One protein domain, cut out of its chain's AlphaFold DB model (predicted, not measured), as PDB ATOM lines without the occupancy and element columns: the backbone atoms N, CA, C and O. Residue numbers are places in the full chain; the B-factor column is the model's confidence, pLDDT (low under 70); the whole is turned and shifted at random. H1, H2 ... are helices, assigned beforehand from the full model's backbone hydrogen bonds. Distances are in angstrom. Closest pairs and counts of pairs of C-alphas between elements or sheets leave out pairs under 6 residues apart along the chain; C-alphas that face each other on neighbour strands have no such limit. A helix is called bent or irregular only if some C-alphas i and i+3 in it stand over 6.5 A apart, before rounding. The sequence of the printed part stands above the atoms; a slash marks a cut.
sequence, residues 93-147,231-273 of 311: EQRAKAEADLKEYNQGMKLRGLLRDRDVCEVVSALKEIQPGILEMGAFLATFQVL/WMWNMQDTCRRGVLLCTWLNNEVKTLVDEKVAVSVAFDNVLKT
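Overview. This is residues 93 to 147 and 231 to 273 of the 311 residues of an uncharacterized protein of Phytophthora parasitica P1569 (UniProt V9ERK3). A short helix, H4, forms the core. The long helix H5 crosses it with its first part and then runs on to one end of the domain, where H6 folds back beside it in a helical hairpin. H2 packs on H4 away from this hairpin, H3 lies by the start of H5, and residues 93 to 100 of H1 stick out from the body. The printed part has 98 residues with six named helices, H1 to H6 in order, and no named strand; the class is all helix. It is only just loose, close to compact, with a radius of gyration of the C-alphas of 15.2 A and spans of 48 by 35 by 20 A.

Arrangement. H1, residues 93 to 107, touches the hub H4, residues 134 to 142, with residues 104 to 107 alone; the closest C-alphas, of Gln 107 and Glu 136, are 5.3 A apart. Their tilt of 68 degrees, opposite ways, is steep, only just short of about perpendicular. H2, residues 109 to 114, meets H1 only through their link. H2 touches H4, closest at the C-alphas of Leu 111 and Phe 140, 6.4 A, and is only just about perpendicular to it at 72 degrees. H3, residues 120 to 130, and H2 are near each other, with 6 pairs of C-alphas within 10 A. H3 is close to but not clearly touching H5, residues 231 to 256: the closest C-alphas, of Val 124 and Met 232, are 7.4 A apart. H5 touches H4 with residues 232 to 243 alone, closest at the C-alphas of Gly 138 and Cys 239, 5.0 A, at a steep tilt of 46 degrees, opposite ways. H6, residues 260 to 272, forms a hairpin with H5 at a shallow tilt of 6 degrees, opposite ways; their closest C-alphas, of Lys 254 and Lys 260, are 5.4 A apart. H4 and H6 touch only at their ends, closest at the C-alphas of Ile 134 and Leu 271, 5.0 A. In H1, H2, H3, H4 and H6 every O i to N i+4 pair is within hydrogen-bond range; in H5 19 of 22 are.

Along the chain. H1 begins at C-alpha 93, (-1.920, 22.225, 34.791), and is 21.2 A long. H3 is 15.1 A long; H2 has 6 residues and H4 has 9. H5 runs 36.2 A from C-alpha 231 at (-18.071, 48.379, 22.680), with a kink of 33 degrees near residue 250. It is neither bent nor irregular, but only just: C-alphas 250 and 253 are 6.3 A apart. H6, 18.9 A long, ends at C-alpha 272, (-13.630, 33.222, 10.829).

Size, cuts and confidence. The two C-alphas farthest apart, of Leu 147 and Asp 258, are 48.2 A apart. Residues 148 to 230 are not printed, and C-alphas 147 and 231 are 16.4 A apart across this cut. The links H1 to H2, H2 to H3, H3 to H4 and H5 to H6 are tight. The mean pLDDT of the printed part is 88.4, and no printed residue is under 70.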
ATOM      1  N   GLU A  93      -0.875  21.205  34.936       86.06
ATOM      2  CA  GLU A  93      -1.920  22.225  34.791       86.06
ATOM      3  C   GLU A  93      -1.339  23.598  34.434       86.06
ATOM      4  O   GLU A  93      -1.815  24.237  33.502       86.06
ATOM      5  N   GLN A  94      -0.242  24.017  35.078       86.62
ATOM      6  CA  GLN A  94       0.430  25.271  34.722       86.62
ATOM      7  C   GLN A  94       1.013  25.271  33.304       86.62
ATOM      8  O   GLN A  94       0.974  26.304  32.643       86.62
ATOM      9  N   ARG A  95       1.541  24.135  32.825       87.88
ATOM     10  CA  ARG A  95       2.006  24.004  31.433       87.88
ATOM     11  C   ARG A  95       0.840  24.070  30.454       87.88
ATOM     12  O   ARG A  95       0.898  24.873  29.538       87.88
ATOM     13  N   ALA A  96      -0.223  23.299  30.698       87.25
ATOM     14  CA  ALA A  96      -1.420  23.305  29.859       87.25
ATOM     15  C   ALA A  96      -2.077  24.696  29.799       87.25
ATOM     16  O   ALA A  96      -2.494  25.128  28.728       87.25
ATOM     17  N   LYS A  97      -2.105  25.433  30.922       86.38
ATOM     18  CA  LYS A  97      -2.549  26.828  30.916       86.38
ATOM     19  C   LYS A  97      -1.608  27.715  30.096       86.38
ATOM     20  O   LYS A  97      -2.085  28.406  29.211       86.38
ATOM     21  N   ALA A  98      -0.299  27.687  30.345       84.00
ATOM     22  CA  ALA A  98       0.649  28.531  29.609       84.00
ATOM     23  C   ALA A  98       0.652  28.249  28.090       84.00
ATOM     24  O   ALA A  98       0.872  29.157  27.295       84.00
ATOM     25  N   GLU A  99       0.380  27.008  27.688       86.56
ATOM     26  CA  GLU A  99       0.197  26.594  26.294       86.56
ATOM     27  C   GLU A  99      -1.107  27.148  25.691       86.56
ATOM     28  O   GLU A  99      -1.095  27.653  24.568       86.56
ATOM     29  N   ALA A 100      -2.213  27.128  26.445       82.62
ATOM     30  CA  ALA A 100      -3.473  27.756  26.046       82.62
ATOM     31  C   ALA A 100      -3.353  29.289  25.956       82.62
ATOM     32  O   ALA A 100      -3.697  29.857  24.919       82.62
ATOM     33  N   ASP A 101      -2.786  29.935  26.981       80.62
ATOM     34  CA  ASP A 101      -2.515  31.377  27.032       80.62
ATOM     35  C   ASP A 101      -1.631  31.809  25.835       80.62
ATOM     36  O   ASP A 101      -1.883  32.836  25.203       80.62
ATOM     37  N   LEU A 102      -0.621  31.005  25.463       80.88
ATOM     38  CA  LEU A 102       0.235  31.245  24.290       80.88
ATOM     39  C   LEU A 102      -0.505  31.031  22.958       80.88
ATOM     40  O   LEU A 102      -0.280  31.778  22.003       80.88
ATOM     41  N   LYS A 103      -1.390  30.032  22.872       84.31
ATOM     42  CA  LYS A 103      -2.209  29.778  21.678       84.31
ATOM     43  C   LYS A 103      -3.198  30.919  21.429       84.31
ATOM     44  O   LYS A 103      -3.270  31.404  20.300       84.31
ATOM     45  N   GLU A 104      -3.898  31.368  22.469       79.75
ATOM     46  CA  GLU A 104      -4.776  32.541  22.417       79.75
ATOM     47  C   GLU A 104      -3.968  33.794  22.063       79.75
ATOM     48  O   GLU A 104      -4.310  34.497  21.114       79.75
ATOM     49  N   TYR A 105      -2.821  34.026  22.714       79.69
ATOM     50  CA  TYR A 105      -1.933  35.129  22.351       79.69
ATOM     51  C   TYR A 105      -1.599  35.107  20.851       79.69
ATOM     52  O   TYR A 105      -1.813  36.111  20.167       79.69
ATOM     53  N   ASN A 106      -1.147  33.974  20.312       85.00
ATOM     54  CA  ASN A 106      -0.754  33.852  18.908       85.00
ATOM     55  C   ASN A 106      -1.899  34.150  17.921       85.00
ATOM     56  O   ASN A 106      -1.642  34.762  16.886       85.00
ATOM     57  N   GLN A 107      -3.152  33.821  18.253       85.69
ATOM     58  CA  GLN A 107      -4.317  34.141  17.411       85.69
ATOM     59  C   GLN A 107      -4.526  35.656  17.225       85.69
ATOM     60  O   GLN A 107      -4.909  36.086  16.141       85.69
ATOM     61  N   GLY A 108      -4.212  36.476  18.234       87.38
ATOM     62  CA  GLY A 108      -4.339  37.942  18.171       87.38
ATOM     63  C   GLY A 108      -3.112  38.695  17.624       87.38
ATOM     64  O   GLY A 108      -3.101  39.928  17.642       87.38
ATOM     65  N   MET A 109      -2.050  38.003  17.180       90.94
ATOM     66  CA  MET A 109      -0.760  38.638  16.841       90.94
ATOM     67  C   MET A 109      -0.842  39.677  15.716       90.94
ATOM     68  O   MET A 109      -0.211  40.728  15.821       90.94
ATOM     69  N   LYS A 110      -1.622  39.412  14.661       91.50
ATOM     70  CA  LYS A 110      -1.764  40.305  13.497       91.50
ATOM     71  C   LYS A 110      -2.388  41.649  13.891       91.50
ATOM     72  O   LYS A 110      -1.790  42.692  13.631       91.50
ATOM     73  N   LEU A 111      -3.516  41.632  14.607       92.88
ATOM     74  CA  LEU A 111      -4.144  42.851  15.134       92.88
ATOM     75  C   LEU A 111      -3.246  43.583  16.142       92.88
ATOM     76  O   LEU A 111      -3.108  44.800  16.049       92.88
ATOM     77  N   ARG A 112      -2.567  42.877  17.062       92.00
ATOM     78  CA  ARG A 112      -1.640  43.533  18.009       92.00
ATOM     79  C   ARG A 112      -0.424  44.165  17.330       92.00
ATOM     80  O   ARG A 112       0.071  45.166  17.833       92.00
ATOM     81  N   GLY A 113       0.050  43.615  16.211       90.44
ATOM     82  CA  GLY A 113       1.103  44.238  15.402       90.44
ATOM     83  C   GLY A 113       0.634  45.526  14.720       90.44
ATOM     84  O   GLY A 113       1.358  46.517  14.724       90.44
ATOM     85  N   LEU A 114      -0.589  45.523  14.185       92.06
ATOM     86  CA  LEU A 114      -1.177  46.644  13.442       92.06
ATOM     87  C   LEU A 114      -1.670  47.796  14.340       92.06
ATOM     88  O   LEU A 114      -1.585  48.960  13.956       92.06
ATOM     89  N   LEU A 115      -2.183  47.476  15.532       93.00
ATOM     90  CA  LEU A 115      -2.892  48.413  16.416       93.00
ATOM     91  C   LEU A 115      -2.096  48.810  17.676       93.00
ATOM     92  O   LEU A 115      -2.637  49.467  18.559       93.00
ATOM     93  N   ARG A 116      -0.818  48.418  17.772       85.69
ATOM     94  CA  ARG A 116       0.022  48.497  18.989       85.69
ATOM     95  C   ARG A 116       0.013  49.847  19.718       85.69
ATOM     96  O   ARG A 116       0.017  49.882  20.945       85.69
ATOM     97  N   ASP A 117       0.080  50.931  18.955       86.38
ATOM     98  CA  ASP A 117       0.308  52.296  19.442       86.38
ATOM     99  C   ASP A 117      -0.904  53.222  19.203       86.38
ATOM    100  O   ASP A 117      -0.801  54.437  19.387       86.38
ATOM    101  N   ARG A 118      -2.041  52.636  18.807       91.19
ATOM    102  CA  ARG A 118      -3.304  53.325  18.515       91.19
ATOM    103  C   ARG A 118      -4.104  53.612  19.786       91.19
ATOM    104  O   ARG A 118      -4.023  52.844  20.749       91.19
ATOM    105  N   ASP A 119      -4.872  54.697  19.800       91.81
ATOM    106  CA  ASP A 119      -5.844  54.947  20.873       91.81
ATOM    107  C   ASP A 119      -7.104  54.063  20.736       91.81
ATOM    108  O   ASP A 119      -7.306  53.382  19.731       91.81
ATOM    109  N   VAL A 120      -7.951  54.025  21.767       93.06
ATOM    110  CA  VAL A 120      -9.173  53.200  21.792       93.06
ATOM    111  C   VAL A 120     -10.162  53.533  20.657       93.06
ATOM    112  O   VAL A 120     -10.794  52.614  20.131       93.06
ATOM    113  N   CYS A 121     -10.291  54.793  20.237       92.88
ATOM    114  CA  CYS A 121     -11.182  55.190  19.143       92.88
ATOM    115  C   CYS A 121     -10.606  54.783  17.777       92.88
ATOM    116  O   CYS A 121     -11.330  54.226  16.944       92.88
ATOM    117  N   GLU A 122      -9.299  54.959  17.566       94.12
ATOM    118  CA  GLU A 122      -8.585  54.421  16.401       94.12
ATOM    119  C   GLU A 122      -8.681  52.886  16.330       94.12
ATOM    120  O   GLU A 122      -8.948  52.331  15.263       94.12
ATOM    121  N   VAL A 123      -8.501  52.195  17.464       95.38
ATOM    122  CA  VAL A 123      -8.611  50.733  17.581       95.38
ATOM    123  C   VAL A 123     -10.001  50.270  17.159       95.38
ATOM    124  O   VAL A 123     -10.112  49.403  16.296       95.38
ATOM    125  N   VAL A 124     -11.070  50.844  17.717       95.12
ATOM    126  CA  VAL A 124     -12.436  50.431  17.360       95.12
ATOM    127  C   VAL A 124     -12.776  50.775  15.906       95.12
ATOM    128  O   VAL A 124     -13.426  49.970  15.237       95.12
ATOM    129  N   SER A 125     -12.298  51.907  15.385       95.12
ATOM    130  CA  SER A 125     -12.485  52.283  13.976       95.12
ATOM    131  C   SER A 125     -11.817  51.278  13.031       95.12
ATOM    132  O   SER A 125     -12.486  50.704  12.173       95.12
ATOM    133  N   ALA A 126     -10.537  50.968  13.255       95.19
ATOM    134  CA  ALA A 126      -9.806  49.984  12.458       95.19
ATOM    135  C   ALA A 126     -10.406  48.570  12.581       95.19
ATOM    136  O   ALA A 126     -10.451  47.831  11.604       95.19
ATOM    137  N   LEU A 127     -10.925  48.178  13.749       94.75
ATOM    138  CA  LEU A 127     -11.600  46.882  13.911       94.75
ATOM    139  C   LEU A 127     -12.925  46.805  13.129       94.75
ATOM    140  O   LEU A 127     -13.232  45.745  12.584       94.75
ATOM    141  N   LYS A 128     -13.680  47.907  13.031       93.19
ATOM    142  CA  LYS A 128     -14.900  48.011  12.203       93.19
ATOM    143  C   LYS A 128     -14.599  48.016  10.692       93.19
ATOM    144  O   LYS A 128     -15.441  47.570   9.914       93.19
ATOM    145  N   GLU A 129     -13.413  48.475  10.291       94.44
ATOM    146  CA  GLU A 129     -12.917  48.454   8.904       94.44
ATOM    147  C   GLU A 129     -12.367  47.073   8.496       94.44
ATOM    148  O   GLU A 129     -12.750  46.532   7.463       94.44
ATOM    149  N   ILE A 130     -11.504  46.472   9.324       92.75
ATOM    150  CA  ILE A 130     -10.832  45.185   9.050       92.75
ATOM    151  C   ILE A 130     -11.797  43.994   9.172       92.75
ATOM    152  O   ILE A 130     -11.593  42.968   8.523       92.75
ATOM    153  N   GLN A 131     -12.810  44.111  10.034       92.62
ATOM    154  CA  GLN A 131     -13.815  43.082  10.332       92.62
ATOM    155  C   GLN A 131     -13.234  41.681  10.657       92.62
ATOM    156  O   GLN A 131     -13.646  40.678  10.070       92.62
ATOM    157  N   PRO A 132     -12.271  41.575  11.600       93.00
ATOM    158  CA  PRO A 132     -11.601  40.316  11.938       93.00
ATOM    159  C   PRO A 132     -12.550  39.255  12.517       93.00
ATOM    160  O   PRO A 132     -13.440  39.555  13.314       93.00
ATOM    161  N   GLY A 133     -12.309  37.990  12.168       90.62
ATOM    162  CA  GLY A 133     -13.113  36.860  12.640       90.62
ATOM    163  C   GLY A 133     -13.088  36.665  14.161       90.62
ATOM    164  O   GLY A 133     -12.114  37.042  14.819       90.62
ATOM    165  N   ILE A 134     -14.132  36.024  14.709       91.00
ATOM    166  CA  ILE A 134     -14.336  35.756  16.152       91.00
ATOM    167  C   ILE A 134     -13.051  35.356  16.904       91.00
ATOM    168  O   ILE A 134     -12.809  35.877  17.993       91.00
ATOM    169  N   LEU A 135     -12.213  34.468  16.349       90.12
ATOM    170  CA  LEU A 135     -10.956  34.062  17.002       90.12
ATOM    171  C   LEU A 135      -9.906  35.178  17.061       90.12
ATOM    172  O   LEU A 135      -9.338  35.420  18.122       90.12
ATOM    173  N   GLU A 136      -9.629  35.838  15.933       92.94
ATOM    174  CA  GLU A 136      -8.607  36.890  15.846       92.94
ATOM    175  C   GLU A 136      -9.014  38.097  16.710       92.94
ATOM    176  O   GLU A 136      -8.210  38.622  17.485       92.94
ATOM    177  N   MET A 137     -10.296  38.468  16.637       92.81
ATOM    178  CA  MET A 137     -10.913  39.538  17.417       92.81
ATOM    179  C   MET A 137     -10.933  39.229  18.919       92.81
ATOM    180  O   MET A 137     -10.473  40.040  19.724       92.81
ATOM    181  N   GLY A 138     -11.421  38.046  19.309       92.00
ATOM    182  CA  GLY A 138     -11.505  37.629  20.709       92.00
ATOM    183  C   GLY A 138     -10.135  37.602  21.385       92.00
ATOM    184  O   GLY A 138      -9.965  38.209  22.441       92.00
ATOM    185  N   ALA A 139      -9.144  36.993  20.730       92.38
ATOM    186  CA  ALA A 139      -7.765  36.933  21.206       92.38
ATOM    187  C   ALA A 139      -7.094  38.313  21.317       92.38
ATOM    188  O   ALA A 139      -6.342  38.575  22.262       92.38
ATOM    189  N   PHE A 140      -7.355  39.220  20.367       94.69
ATOM    190  CA  PHE A 140      -6.885  40.604  20.455       94.69
ATOM    191  C   PHE A 140      -7.505  41.322  21.659       94.69
ATOM    192  O   PHE A 140      -6.769  41.845  22.495       94.69
ATOM    193  N   LEU A 141      -8.834  41.299  21.793       93.50
ATOM    194  CA  LEU A 141      -9.535  41.995  22.875       93.50
ATOM    195  C   LEU A 141      -9.177  41.422  24.252       93.50
ATOM    196  O   LEU A 141      -8.910  42.191  25.172       93.50
ATOM    197  N   ALA A 142      -9.080  40.098  24.398       92.19
ATOM    198  CA  ALA A 142      -8.661  39.450  25.642       92.19
ATOM    199  C   ALA A 142      -7.247  39.853  26.092       92.19
ATOM    200  O   ALA A 142      -6.984  39.945  27.292       92.19
ATOM    201  N   THR A 143      -6.358  40.162  25.142       90.19
ATOM    202  CA  THR A 143      -4.988  40.631  25.413       90.19
ATOM    203  C   THR A 143      -4.832  42.160  25.383       90.19
ATOM    204  O   THR A 143      -3.728  42.659  25.609       90.19
ATOM    205  N   PHE A 144      -5.912  42.922  25.159       91.38
ATOM    206  CA  PHE A 144      -5.889  44.387  25.138       91.38
ATOM    207  C   PHE A 144      -5.803  44.983  26.551       91.38
ATOM    208  O   PHE A 144      -6.525  44.565  27.462       91.38
ATOM    209  N   GLN A 145      -4.936  45.986  26.729       91.81
ATOM    210  CA  GLN A 145      -4.553  46.504  28.042       91.81
ATOM    211  C   GLN A 145      -5.745  47.082  28.822       91.81
ATOM    212  O   GLN A 145      -6.411  48.014  28.373       91.81
ATOM    213  N   VAL A 146      -5.963  46.563  30.033       92.25
ATOM    214  CA  VAL A 146      -6.906  47.109  31.019       92.25
ATOM    215  C   VAL A 146      -6.115  47.875  32.080       92.25
ATOM    216  O   VAL A 146      -5.169  47.325  32.649       92.25
ATOM    217  N   LEU A 147      -6.473  49.132  32.356       88.38
ATOM    218  CA  LEU A 147      -5.798  49.946  33.373       88.38
ATOM    219  C   LEU A 147      -6.526  49.897  34.723       88.38
ATOM    220  O   LEU A 147      -7.719  50.170  34.820       88.38
ATOM    221  N   TRP A 231     -18.037  49.192  23.897       94.94
ATOM    222  CA  TRP A 231     -18.071  48.379  22.680       94.94
ATOM    223  C   TRP A 231     -16.992  47.285  22.693       94.94
ATOM    224  O   TRP A 231     -17.301  46.131  22.411       94.94
ATOM    225  N   MET A 232     -15.753  47.596  23.105       95.31
ATOM    226  CA  MET A 232     -14.677  46.598  23.224       95.31
ATOM    227  C   MET A 232     -14.986  45.500  24.252       95.31
ATOM    228  O   MET A 232     -14.659  44.338  24.016       95.31
ATOM    229  N   TRP A 233     -15.616  45.836  25.383       95.06
ATOM    230  CA  TRP A 233     -16.060  44.840  26.366       95.06
ATOM    231  C   TRP A 233     -17.195  43.963  25.828       95.06
ATOM    232  O   TRP A 233     -17.078  42.738  25.859       95.06
ATOM    233  N   ASN A 234     -18.235  44.577  25.256       91.25
ATOM    234  CA  ASN A 234     -19.352  43.863  24.636       91.25
ATOM    235  C   ASN A 234     -18.846  42.903  23.538       91.25
ATOM    236  O   ASN A 234     -19.204  41.728  23.531       91.25
ATOM    237  N   MET A 235     -17.945  43.364  22.664       92.38
ATOM    238  CA  MET A 235     -17.361  42.546  21.597       92.38
ATOM    239  C   MET A 235     -16.493  41.397  22.104       92.38
ATOM    240  O   MET A 235     -16.507  40.324  21.498       92.38
ATOM    241  N   GLN A 236     -15.766  41.573  23.213       93.50
ATOM    242  CA  GLN A 236     -15.019  40.470  23.814       93.50
ATOM    243  C   GLN A 236     -15.974  39.377  24.315       93.50
ATOM    244  O   GLN A 236     -15.705  38.193  24.098       93.50
ATOM    245  N   ASP A 237     -17.100  39.749  24.931       89.50
ATOM    246  CA  ASP A 237     -18.093  38.771  25.379       89.50
ATOM    247  C   ASP A 237     -18.824  38.098  24.206       89.50
ATOM    248  O   ASP A 237     -18.991  36.879  24.216       89.50
ATOM    249  N   THR A 238     -19.160  38.835  23.140       89.31
ATOM    250  CA  THR A 238     -19.691  38.257  21.891       89.31
ATOM    251  C   THR A 238     -18.728  37.224  21.301       89.31
ATOM    252  O   THR A 238     -19.140  36.106  20.987       89.31
ATOM    253  N   CYS A 239     -17.429  37.536  21.215       90.62
ATOM    254  CA  CYS A 239     -16.429  36.583  20.721       90.62
ATOM    255  C   CYS A 239     -16.305  35.358  21.644       90.62
ATOM    256  O   CYS A 239     -16.270  34.224  21.164       90.62
ATOM    257  N   ARG A 240     -16.319  35.561  22.969       89.50
ATOM    258  CA  ARG A 240     -16.314  34.483  23.973       89.50
ATOM    259  C   ARG A 240     -17.522  33.553  23.817       89.50
ATOM    260  O   ARG A 240     -17.354  32.334  23.826       89.50
ATOM    261  N   ARG A 241     -18.725  34.106  23.623       87.31
ATOM    262  CA  ARG A 241     -19.958  33.343  23.348       87.31
ATOM    263  C   ARG A 241     -19.871  32.583  22.028       87.31
ATOM    264  O   ARG A 241     -20.238  31.413  21.996       87.31
ATOM    265  N   GLY A 242     -19.315  33.194  20.981       88.12
ATOM    266  CA  GLY A 242     -19.047  32.531  19.704       88.12
ATOM    267  C   GLY A 242     -18.133  31.309  19.848       88.12
ATOM    268  O   GLY A 242     -18.462  30.230  19.358       88.12
ATOM    269  N   VAL A 243     -17.029  31.431  20.591       88.50
ATOM    270  CA  VAL A 243     -16.117  30.303  20.868       88.50
ATOM    271  C   VAL A 243     -16.796  29.209  21.704       88.50
ATOM    272  O   VAL A 243     -16.610  28.023  21.422       88.50
ATOM    273  N   LEU A 244     -17.628  29.571  22.687       87.50
ATOM    274  CA  LEU A 244     -18.405  28.608  23.480       87.50
ATOM    275  C   LEU A 244     -19.445  27.857  22.627       87.50
ATOM    276  O   LEU A 244     -19.513  26.630  22.704       87.50
ATOM    277  N   LEU A 245     -20.182  28.558  21.759       85.19
ATOM    278  CA  LEU A 245     -21.104  27.959  20.786       85.19
ATOM    279  C   LEU A 245     -20.373  26.978  19.857       85.19
ATOM    280  O   LEU A 245     -20.825  25.852  19.665       85.19
ATOM    281  N   CYS A 246     -19.210  27.367  19.333       85.31
ATOM    282  CA  CYS A 246     -18.391  26.507  18.477       85.31
ATOM    283  C   CYS A 246     -17.854  25.275  19.225       85.31
ATOM    284  O   CYS A 246     -17.808  24.178  18.667       85.31
ATOM    285  N   THR A 247     -17.512  25.426  20.506       86.81
ATOM    286  CA  THR A 247     -17.107  24.307  21.372       86.81
ATOM    287  C   THR A 247     -18.260  23.319  21.567       86.81
ATOM    288  O   THR A 247     -18.068  22.115  21.408       86.81
ATOM    289  N   TRP A 248     -19.471  23.816  21.831       87.69
ATOM    290  CA  TRP A 248     -20.682  22.996  21.944       87.69
ATOM    291  C   TRP A 248     -21.041  22.286  20.627       87.69
ATOM    292  O   TRP A 248     -21.296  21.083  20.633       87.69
ATOM    293  N   LEU A 249     -20.973  22.979  19.482       83.94
ATOM    294  CA  LEU A 249     -21.211  22.385  18.158       83.94
ATOM    295  C   LEU A 249     -20.248  21.222  17.861       83.94
ATOM    296  O   LEU A 249     -20.678  20.164  17.395       83.94
ATOM    297  N   ASN A 250     -18.953  21.394  18.143       85.00
ATOM    298  CA  ASN A 250     -17.948  20.361  17.885       85.00
ATOM    299  C   ASN A 250     -18.010  19.184  18.876       85.00
ATOM    300  O   ASN A 250     -17.636  18.075  18.496       85.00
ATOM    301  N   ASN A 251     -18.444  19.404  20.118       87.00
ATOM    302  CA  ASN A 251     -18.424  18.368  21.152       87.00
ATOM    303  C   ASN A 251     -19.750  17.603  21.244       87.00
ATOM    304  O   ASN A 251     -19.730  16.377  21.297       87.00
ATOM    305  N   GLU A 252     -20.886  18.303  21.199       86.88
ATOM    306  CA  GLU A 252     -22.215  17.697  21.320       86.88
ATOM    307  C   GLU A 252     -22.783  17.361  19.932       86.88
ATOM    308  O   GLU A 252     -22.877  16.193  19.552       86.88
ATOM    309  N   VAL A 253     -23.105  18.380  19.123       82.31
ATOM    310  CA  VAL A 253     -23.868  18.224  17.865       82.31
ATOM    311  C   VAL A 253     -23.150  17.328  16.853       82.31
ATOM    312  O   VAL A 253     -23.774  16.483  16.211       82.31
ATOM    313  N   LYS A 254     -21.821  17.426  16.761       84.62
ATOM    314  CA  LYS A 254     -20.977  16.579  15.900       84.62
ATOM    315  C   LYS A 254     -21.016  15.082  16.250       84.62
ATOM    316  O   LYS A 254     -20.596  14.260  15.436       84.62
ATOM    317  N   THR A 255     -21.509  14.695  17.428       87.38
ATOM    318  CA  THR A 255     -21.743  13.275  17.758       87.38
ATOM    319  C   THR A 255     -23.101  12.779  17.261       87.38
ATOM    320  O   THR A 255     -23.199  11.609  16.888       87.38
ATOM    321  N   LEU A 256     -24.090  13.680  17.188       87.94
ATOM    322  CA  LEU A 256     -25.508  13.421  16.903       87.94
ATOM    323  C   LEU A 256     -25.885  13.515  15.413       87.94
ATOM    324  O   LEU A 256     -26.975  13.095  15.036       87.94
ATOM    325  N   VAL A 257     -25.015  14.089  14.579       84.56
ATOM    326  CA  VAL A 257     -25.245  14.312  13.140       84.56
ATOM    327  C   VAL A 257     -24.370  13.372  12.306       84.56
ATOM    328  O   VAL A 257     -23.177  13.234  12.581       84.56
ATOM    329  N   ASP A 258     -24.938  12.759  11.265       83.44
ATOM    330  CA  ASP A 258     -24.210  11.867  10.348       83.44
ATOM    331  C   ASP A 258     -23.135  12.617   9.540       83.44
ATOM    332  O   ASP A 258     -21.990  12.173   9.433       83.44
ATOM    333  N   GLU A 259     -23.465  13.806   9.023       84.25
ATOM    334  CA  GLU A 259     -22.551  14.648   8.242       84.25
ATOM    335  C   GLU A 259     -21.605  15.485   9.132       84.25
ATOM    336  O   GLU A 259     -21.619  16.718   9.174       84.25
ATOM    337  N   LYS A 260     -20.718  14.792   9.851       83.12
ATOM    338  CA  LYS A 260     -19.752  15.380  10.808       83.12
ATOM    339  C   LYS A 260     -18.764  16.365  10.166       83.12
ATOM    340  O   LYS A 260     -18.162  17.188  10.863       83.12
ATOM    341  N   VAL A 261     -18.610  16.301   8.841       84.25
ATOM    342  CA  VAL A 261     -17.822  17.252   8.045       84.25
ATOM    343  C   VAL A 261     -18.536  18.603   7.952       84.25
ATOM    344  O   VAL A 261     -17.916  19.614   8.267       84.25
ATOM    345  N   ALA A 262     -19.836  18.637   7.637       80.50
ATOM    346  CA  ALA A 262     -20.610  19.878   7.555       80.50
ATOM    347  C   ALA A 262     -20.627  20.640   8.891       80.50
ATOM    348  O   ALA A 262     -20.390  21.846   8.910       80.50
ATOM    349  N   VAL A 263     -20.781  19.936  10.023       78.56
ATOM    350  CA  VAL A 263     -20.672  20.540  11.370       78.56
ATOM    351  C   VAL A 263     -19.293  21.177  11.593       78.56
ATOM    352  O   VAL A 263     -19.188  22.248  12.191       78.56
ATOM    353  N   SER A 264     -18.231  20.553  11.075       80.44
ATOM    354  CA  SER A 264     -16.858  21.068  11.182       80.44
ATOM    355  C   SER A 264     -16.618  22.286  10.283       80.44
ATOM    356  O   SER A 264     -15.939  23.215  10.702       80.44
ATOM    357  N   VAL A 265     -17.203  22.320   9.081       82.56
ATOM    358  CA  VAL A 265     -17.142  23.478   8.170       82.56
ATOM    359  C   VAL A 265     -17.957  24.655   8.718       82.56
ATOM    360  O   VAL A 265     -17.489  25.790   8.677       82.56
ATOM    361  N   ALA A 266     -19.136  24.403   9.292       79.38
ATOM    362  CA  ALA A 266     -19.947  25.432   9.944       79.38
ATOM    363  C   ALA A 266     -19.207  26.070  11.135       79.38
ATOM    364  O   ALA A 266     -19.117  27.293  11.212       79.38
ATOM    365  N   PHE A 267     -18.606  25.246  12.002       82.06
ATOM    366  CA  PHE A 267     -17.691  25.669  13.070       82.06
ATOM    367  C   PHE A 267     -16.566  26.576  12.543       82.06
ATOM    368  O   PHE A 267     -16.357  27.677  13.057       82.06
ATOM    369  N   ASP A 268     -15.878  26.144  11.484       83.19
ATOM    370  CA  ASP A 268     -14.735  26.863  10.915       83.19
ATOM    371  C   ASP A 268     -15.143  28.201  10.287       83.19
ATOM    372  O   ASP A 268     -14.370  29.159  10.329       83.19
ATOM    373  N   ASN A 269     -16.350  28.278   9.720       83.75
ATOM    374  CA  ASN A 269     -16.912  29.506   9.167       83.75
ATOM    375  C   ASN A 269     -17.274  30.494  10.282       83.75
ATOM    376  O   ASN A 269     -16.783  31.620  10.258       83.75
ATOM    377  N   VAL A 270     -18.044  30.073  11.298       84.12
ATOM    378  CA  VAL A 270     -18.423  30.927  12.444       84.12
ATOM    379  C   VAL A 270     -17.184  31.576  13.071       84.12
ATOM    380  O   VAL A 270     -17.151  32.787  13.263       84.12
ATOM    381  N   LEU A 271     -16.122  30.801  13.317       87.38
ATOM    382  CA  LEU A 271     -14.897  31.294  13.959       87.38
ATOM    383  C   LEU A 271     -14.065  32.275  13.109       87.38
ATOM    384  O   LEU A 271     -13.245  33.013  13.667       87.38
ATOM    385  N   LYS A 272     -14.273  32.299  11.786       88.31
ATOM    386  CA  LYS A 272     -13.630  33.222  10.829       88.31
ATOM    387  C   LYS A 272     -14.516  34.420  10.467       88.31
ATOM    388  O   LYS A 272     -14.011  35.387   9.906       88.31
ATOM    389  N   THR A 273     -15.801  34.372  10.802       87.56
ATOM    390  CA  THR A 273     -16.789  35.410  10.496       87.56
ATOM    391  C   THR A 273     -16.711  36.599  11.462       87.56
ATOM    392  O   THR A 273     -16.456  36.436  12.657       87.56
TER     393      THR A 273